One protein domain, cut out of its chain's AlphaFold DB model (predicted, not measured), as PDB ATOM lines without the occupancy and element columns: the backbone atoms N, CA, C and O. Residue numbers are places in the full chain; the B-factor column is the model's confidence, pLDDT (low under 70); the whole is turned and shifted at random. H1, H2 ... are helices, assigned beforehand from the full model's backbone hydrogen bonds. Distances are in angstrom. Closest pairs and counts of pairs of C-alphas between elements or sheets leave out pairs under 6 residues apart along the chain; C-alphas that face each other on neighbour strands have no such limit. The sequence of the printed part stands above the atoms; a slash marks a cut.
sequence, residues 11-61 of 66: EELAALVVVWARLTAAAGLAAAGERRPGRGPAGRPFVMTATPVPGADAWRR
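Overview. This is residues 11 to 61 of the 66 residues of the protein "Acyl-CoA carboxylase epsilon subunit" of Streptomyces guanduensis (UniProt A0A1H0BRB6). One long, straight helix, H1, runs on into a wide open loop, residues 34 to 57, which swings round like a hook to a single short helical turn, H2, at its end; nothing packs on H1 and there is no core. The printed part has 51 residues with two named helices, H1 then H2, and no named strand; the class is all helix. It is extended, with a radius of gyration of the C-alphas of 18.1 A, and spans 53 by 28 by 20 A.

Arrangement. H1, residues 11 to 33, and H2, residues 58 to 61, are apart, with no C-alpha of the one within 8 A of the other. In H1 every O i to N i+4 pair is within hydrogen-bond range; H2 is too short for such a pair, and its one O i to N i+3 pair is within range.

Along the chain. H1 is 33.7 A long, from C-alpha 11 at (-33.114, -38.472, -16.746) to C-alpha 33 at (-8.591, -31.125, 5.104). H2 ends with C-alpha 61 at (-23.437, -34.871, 19.784).

Size, cuts and confidence. The C-alphas farthest apart, of Glu 11 and Arg 44, are 53.8 A apart. The link from H1 to H2 is long, 24 residues. Residues 11 to 61 stand free, and the printed part has no cut. Mean pLDDT of the printed part is 73.1; residues 27 to 45 are under 70.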
ATOM      1  N   GLU A  11     -33.506 -39.850 -17.032       90.81
ATOM      2  CA  GLU A  11     -33.114 -38.472 -16.746       90.81
ATOM      3  C   GLU A  11     -32.876 -38.244 -15.246       90.81
ATOM      4  O   GLU A  11     -31.936 -37.548 -14.853       90.81
ATOM      5  N   GLU A  12     -33.696 -38.859 -14.393       89.19
ATOM      6  CA  GLU A  12     -33.560 -38.771 -12.937       89.19
ATOM      7  C   GLU A  12     -32.336 -39.557 -12.449       89.19
ATOM      8  O   GLU A  12     -31.587 -39.067 -11.601       89.19
ATOM      9  N   LEU A  13     -32.067 -40.726 -13.038       92.19
ATOM     10  CA  LEU A  13     -30.843 -41.491 -12.799       92.19
ATOM     11  C   LEU A  13     -29.592 -40.701 -13.207       92.19
ATOM     12  O   LEU A  13     -28.631 -40.633 -12.437       92.19
ATOM     13  N   ALA A  14     -29.607 -40.046 -14.371       93.56
ATOM     14  CA  ALA A  14     -28.499 -39.202 -14.812       93.56
ATOM     15  C   ALA A  14     -28.249 -38.038 -13.836       93.56
ATOM     16  O   ALA A  14     -27.101 -37.765 -13.469       93.56
ATOM     17  N   ALA A  15     -29.315 -37.394 -13.351       91.75
ATOM     18  CA  ALA A  15     -29.210 -36.342 -12.345       91.75
ATOM     19  C   ALA A  15     -28.604 -36.861 -11.027       91.75
ATOM     20  O   ALA A  15     -27.731 -36.204 -10.452       91.75
ATOM     21  N   LEU A  16     -29.005 -38.055 -10.573       89.75
ATOM     22  CA  LEU A  16     -28.447 -38.690  -9.376       89.75
ATOM     23  C   LEU A  16     -26.947 -38.980  -9.517       89.75
ATOM     24  O   LEU A  16     -26.192 -38.700  -8.586       89.75
ATOM     25  N   VAL A  17     -26.496 -39.468 -10.677       93.19
ATOM     26  CA  VAL A  17     -25.069 -39.736 -10.941       93.19
ATOM     27  C   VAL A  17     -24.238 -38.451 -10.876       93.19
ATOM     28  O   VAL A  17     -23.171 -38.437 -10.260       93.19
ATOM     29  N   VAL A  18     -24.736 -37.349 -11.447       93.81
ATOM     30  CA  VAL A  18     -24.050 -36.045 -11.396       93.81
ATOM     31  C   VAL A  18     -23.955 -35.526  -9.961       93.81
ATOM     32  O   VAL A  18     -22.896 -35.052  -9.544       93.81
ATOM     33  N   VAL A  19     -25.038 -35.623  -9.186       91.38
ATOM     34  CA  VAL A  19     -25.036 -35.214  -7.773       91.38
ATOM     35  C   VAL A  19     -24.062 -36.073  -6.965       91.38
ATOM     36  O   VAL A  19     -23.254 -35.525  -6.215       91.38
ATOM     37  N   TRP A  20     -24.074 -37.392  -7.165       91.19
ATOM     38  CA  TRP A  20     -23.154 -38.316  -6.502       91.19
ATOM     39  C   TRP A  20     -21.689 -37.980  -6.792       91.19
ATOM     40  O   TRP A  20     -20.903 -37.843  -5.858       91.19
ATOM     41  N   ALA A  21     -21.328 -37.758  -8.060       89.56
ATOM     42  CA  ALA A  21     -19.963 -37.400  -8.449       89.56
ATOM     43  C   ALA A  21     -19.474 -36.101  -7.782       89.56
ATOM     44  O   ALA A  21     -18.314 -35.988  -7.384       89.56
ATOM     45  N   ARG A  22     -20.362 -35.113  -7.615       87.88
ATOM     46  CA  ARG A  22     -20.030 -33.857  -6.923       87.88
ATOM     47  C   ARG A  22     -19.832 -34.070  -5.425       87.88
ATOM     48  O   ARG A  22     -18.909 -33.494  -4.852       87.88
ATOM     49  N   LEU A  23     -20.672 -34.897  -4.802       84.56
ATOM     50  CA  LEU A  23     -20.558 -35.229  -3.381       84.56
ATOM     51  C   LEU A  23     -19.278 -36.017  -3.082       84.56
ATOM     52  O   LEU A  23     -18.596 -35.707  -2.109       84.56
ATOM     53  N   THR A  24     -18.904 -36.980  -3.925       83.25
ATOM     54  CA  THR A  24     -17.670 -37.760  -3.735       83.25
ATOM     55  C   THR A  24     -16.415 -36.923  -3.965       83.25
ATOM     56  O   THR A  24     -15.462 -37.035  -3.193       83.25
ATOM     57  N   ALA A  25     -16.421 -36.020  -4.950       79.12
ATOM     58  CA  ALA A  25     -15.338 -35.056  -5.139       79.12
ATOM     59  C   ALA A  25     -15.179 -34.125  -3.922       79.12
ATOM     60  O   ALA A  25     -14.063 -33.898  -3.454       79.12
ATOM     61  N   ALA A  26     -16.290 -33.634  -3.361       73.44
ATOM     62  CA  ALA A  26     -16.274 -32.816  -2.148       73.44
ATOM     63  C   ALA A  26     -15.801 -33.603  -0.912       73.44
ATOM     64  O   ALA A  26     -15.023 -33.081  -0.113       73.44
ATOM     65  N   ALA A  27     -16.202 -34.870  -0.775       68.25
ATOM     66  CA  ALA A  27     -15.744 -35.745   0.304       68.25
ATOM     67  C   ALA A  27     -14.228 -36.008   0.234       68.25
ATOM     68  O   ALA A  27     -13.558 -35.997   1.265       68.25
ATOM     69  N   GLY A  28     -13.665 -36.167  -0.970       60.44
ATOM     70  CA  GLY A  28     -12.214 -36.281  -1.160       60.44
ATOM     71  C   GLY A  28     -11.445 -35.040  -0.691       60.44
ATOM     72  O   GLY A  28     -10.368 -35.160  -0.109       60.44
ATOM     73  N   LEU A  29     -12.021 -33.847  -0.874       59.66
ATOM     74  CA  LEU A  29     -11.448 -32.588  -0.387       59.66
ATOM     75  C   LEU A  29     -11.579 -32.435   1.138       59.66
ATOM     76  O   LEU A  29     -10.641 -31.968   1.782       59.66
ATOM     77  N   ALA A  30     -12.696 -32.871   1.729       56.25
ATOM     78  CA  ALA A  30     -12.885 -32.873   3.182       56.25
ATOM     79  C   ALA A  30     -11.912 -33.838   3.886       56.25
ATOM     80  O   ALA A  30     -11.252 -33.448   4.847       56.25
ATOM     81  N   ALA A  31     -11.718 -35.047   3.344       55.06
ATOM     82  CA  ALA A  31     -10.745 -36.016   3.855       55.06
ATOM     83  C   ALA A  31      -9.290 -35.508   3.770       55.06
ATOM     84  O   ALA A  31      -8.457 -35.838   4.615       55.06
ATOM     85  N   ALA A  32      -8.970 -34.667   2.780       55.03
ATOM     86  CA  ALA A  32      -7.664 -34.015   2.683       55.03
ATOM     87  C   ALA A  32      -7.484 -32.862   3.697       55.03
ATOM     88  O   ALA A  32      -6.353 -32.561   4.085       55.03
ATOM     89  N   GLY A  33      -8.578 -32.238   4.147       48.47
ATOM     90  CA  GLY A  33      -8.591 -31.125   5.104       48.47
ATOM     91  C   GLY A  33      -8.496 -31.525   6.583       48.47
ATOM     92  O   GLY A  33      -8.206 -30.674   7.424       48.47
ATOM     93  N   GLU A  34      -8.675 -32.805   6.922       49.41
ATOM     94  CA  GLU A  34      -8.686 -33.295   8.313       49.41
ATOM     95  C   GLU A  34      -7.300 -33.473   8.956       49.41
ATOM     96  O   GLU A  34      -7.195 -33.851  10.123       49.41
ATOM     97  N   ARG A  35      -6.202 -33.111   8.281       50.78
ATOM     98  CA  ARG A  35      -4.890 -32.986   8.944       50.78
ATOM     99  C   ARG A  35      -4.720 -31.630   9.622       50.78
ATOM    100  O   ARG A  35      -3.699 -30.967   9.450       50.78
ATOM    101  N   ARG A  36      -5.688 -31.205  10.430       54.47
ATOM    102  CA  ARG A  36      -5.393 -30.209  11.462       54.47
ATOM    103  C   ARG A  36      -5.092 -30.985  12.738       54.47
ATOM    104  O   ARG A  36      -6.024 -31.546  13.307       54.47
ATOM    105  N   PRO A  37      -3.830 -31.054  13.203       53.22
ATOM    106  CA  PRO A  37      -3.566 -31.621  14.512       53.22
ATOM    107  C   PRO A  37      -4.327 -30.760  15.517       53.22
ATOM    108  O   PRO A  37      -4.028 -29.577  15.709       53.22
ATOM    109  N   GLY A  38      -5.380 -31.333  16.097       52.00
ATOM    110  CA  GLY A  38      -6.061 -30.730  17.224       52.00
ATOM    111  C   GLY A  38      -5.011 -30.431  18.285       52.00
ATOM    112  O   GLY A  38      -4.204 -31.295  18.626       52.00
ATOM    113  N   ARG A  39      -4.997 -29.196  18.791       54.97
ATOM    114  CA  ARG A  39      -4.157 -28.764  19.913       54.97
ATOM    115  C   ARG A  39      -4.685 -29.378  21.217       54.97
ATOM    116  O   ARG A  39      -5.059 -28.663  22.138       54.97
ATOM    117  N   GLY A  40      -4.811 -30.700  21.252       60.78
ATOM    118  CA  GLY A  40      -5.031 -31.462  22.470       60.78
ATOM    119  C   GLY A  40      -3.697 -31.667  23.190       60.78
ATOM    120  O   GLY A  40      -2.643 -31.585  22.551       60.78
ATOM    121  N   PRO A  41      -3.706 -31.914  24.510       59.59
ATOM    122  CA  PRO A  41      -2.500 -32.341  25.212       59.59
ATOM    123  C   PRO A  41      -1.900 -33.547  24.483       59.59
ATOM    124  O   PRO A  41      -2.650 -34.388  23.989       59.59
ATOM    125  N   ALA A  42      -0.567 -33.600  24.384       60.47
ATOM    126  CA  ALA A  42       0.153 -34.680  23.716       60.47
ATOM    127  C   ALA A  42      -0.366 -36.031  24.229       60.47
ATOM    128  O   ALA A  42      -0.105 -36.417  25.370       60.47
ATOM    129  N   GLY A  43      -1.188 -36.692  23.414       60.84
ATOM    130  CA  GLY A  43      -1.889 -37.901  23.810       60.84
ATOM    131  C   GLY A  43      -0.865 -38.983  24.096       60.84
ATOM    132  O   GLY A  43      -0.112 -39.381  23.207       60.84
ATOM    133  N   ARG A  44      -0.813 -39.451  25.343       65.69
ATOM    134  CA  ARG A  44      -0.040 -40.643  25.680       65.69
ATOM    135  C   ARG A  44      -0.619 -41.797  24.849       65.69
ATOM    136  O   ARG A  44      -1.844 -41.947  24.848       65.69
ATOM    137  N   PRO A  45       0.203 -42.579  24.131       67.88
ATOM    138  CA  PRO A  45      -0.309 -43.712  23.376       67.88
ATOM    139  C   PRO A  45      -1.027 -44.652  24.346       67.88
ATOM    140  O   PRO A  45      -0.449 -45.083  25.345       67.88
ATOM    141  N   PHE A  46      -2.301 -44.925  24.078       70.25
ATOM    142  CA  PHE A  46      -3.092 -45.902  24.811       70.25
ATOM    143  C   PHE A  46      -3.559 -46.980  23.838       70.25
ATOM    144  O   PHE A  46      -3.857 -46.704  22.676       70.25
ATOM    145  N   VAL A  47      -3.594 -48.222  24.311       79.19
ATOM    146  CA  VAL A  47      -4.102 -49.346  23.527       79.19
ATOM    147  C   VAL A  47      -5.620 -49.329  23.625       79.19
ATOM    148  O   VAL A  47      -6.177 -49.441  24.716       79.19
ATOM    149  N   MET A  48      -6.297 -49.174  22.489       78.56
ATOM    150  CA  MET A  48      -7.751 -49.285  22.421       78.56
ATOM    151  C   MET A  48      -8.126 -50.770  22.479       78.56
ATOM    152  O   MET A  48      -7.940 -51.500  21.511       78.56
ATOM    153  N   THR A  49      -8.603 -51.232  23.636       80.25
ATOM    154  CA  THR A  49      -8.945 -52.648  23.868       80.25
ATOM    155  C   THR A  49     -10.333 -53.034  23.357       80.25
ATOM    156  O   THR A  49     -10.628 -54.220  23.239       80.25
ATOM    157  N   ALA A  50     -11.185 -52.055  23.040       80.06
ATOM    158  CA  ALA A  50     -12.525 -52.280  22.514       80.06
ATOM    159  C   ALA A  50     -12.943 -51.156  21.561       80.06
ATOM    160  O   ALA A  50     -12.624 -49.987  21.787       80.06
ATOM    161  N   THR A  51     -13.697 -51.511  20.518       77.88
ATOM    162  CA  THR A  51     -14.339 -50.531  19.637       77.88
ATOM    163  C   THR A  51     -15.459 -49.829  20.407       77.88
ATOM    164  O   THR A  51     -16.384 -50.507  20.865       77.88
ATOM    165  N   PRO A  52     -15.420 -48.496  20.572       72.69
ATOM    166  CA  PRO A  52     -16.504 -47.779  21.225       72.69
ATOM    167  C   PRO A  52     -17.777 -47.908  20.386       72.69
ATOM    168  O   PRO A  52     -17.791 -47.565  19.205       72.69
ATOM    169  N   VAL A  53     -18.853 -48.397  21.001       78.00
ATOM    170  CA  VAL A  53     -20.173 -48.452  20.367       78.00
ATOM    171  C   VAL A  53     -20.831 -47.085  20.542       78.00
ATOM    172  O   VAL A  53     -21.023 -46.649  21.682       78.00
ATOM    173  N   PRO A  54     -21.175 -46.374  19.453       78.62
ATOM    174  CA  PRO A  54     -21.898 -45.117  19.560       78.62
ATOM    175  C   PRO A  54     -23.227 -45.344  20.294       78.62
ATOM    176  O   PRO A  54     -24.022 -46.192  19.898       78.62
ATOM    177  N   GLY A  55     -23.478 -44.595  21.372       81.19
ATOM    178  CA  GLY A  55     -24.796 -44.591  22.018       81.19
ATOM    179  C   GLY A  55     -25.880 -44.054  21.073       81.19
ATOM    180  O   GLY A  55     -25.562 -43.369  20.102       81.19
ATOM    181  N   ALA A  56     -27.157 -44.307  21.376       78.81
ATOM    182  CA  ALA A  56     -28.298 -43.964  20.510       78.81
ATOM    183  C   ALA A  56     -28.312 -42.501  19.999       78.81
ATOM    184  O   ALA A  56     -28.736 -42.238  18.877       78.81
ATOM    185  N   ASP A  57     -27.771 -41.560  20.781       75.44
ATOM    186  CA  ASP A  57     -27.690 -40.130  20.444       75.44
ATOM    187  C   ASP A  57     -26.279 -39.641  20.076       75.44
ATOM    188  O   ASP A  57     -26.004 -38.440  20.088       75.44
ATOM    189  N   ALA A  58     -25.347 -40.544  19.757       77.00
ATOM    190  CA  ALA A  58     -23.982 -40.164  19.387       77.00
ATOM    191  C   ALA A  58     -23.945 -39.226  18.169       77.00
ATOM    192  O   ALA A  58     -23.124 -38.315  18.126       77.00
ATOM    193  N   TRP A  59     -24.883 -39.395  17.236       71.25
ATOM    194  CA  TRP A  59     -25.027 -38.546  16.055       71.25
ATOM    195  C   TRP A  59     -25.524 -37.125  16.371       71.25
ATOM    196  O   TRP A  59     -25.198 -36.200  15.641       71.25
ATOM    197  N   ARG A  60     -26.271 -36.915  17.468       70.50
ATOM    198  CA  ARG A  60     -26.707 -35.566  17.892       70.50
ATOM    199  C   ARG A  60     -25.577 -34.764  18.529       70.50
ATOM    200  O   ARG A  60     -25.617 -33.540  18.544       70.50
ATOM    201  N   ARG A  61     -24.609 -35.464  19.125       70.44
ATOM    202  CA  ARG A  61     -23.437 -34.871  19.784       70.44
ATOM    203  C   ARG A  61     -22.229 -34.777  18.860       70.44
ATOM    204  O   ARG A  61     -21.230 -34.172  19.244       70.44
TER     205      ARG A  61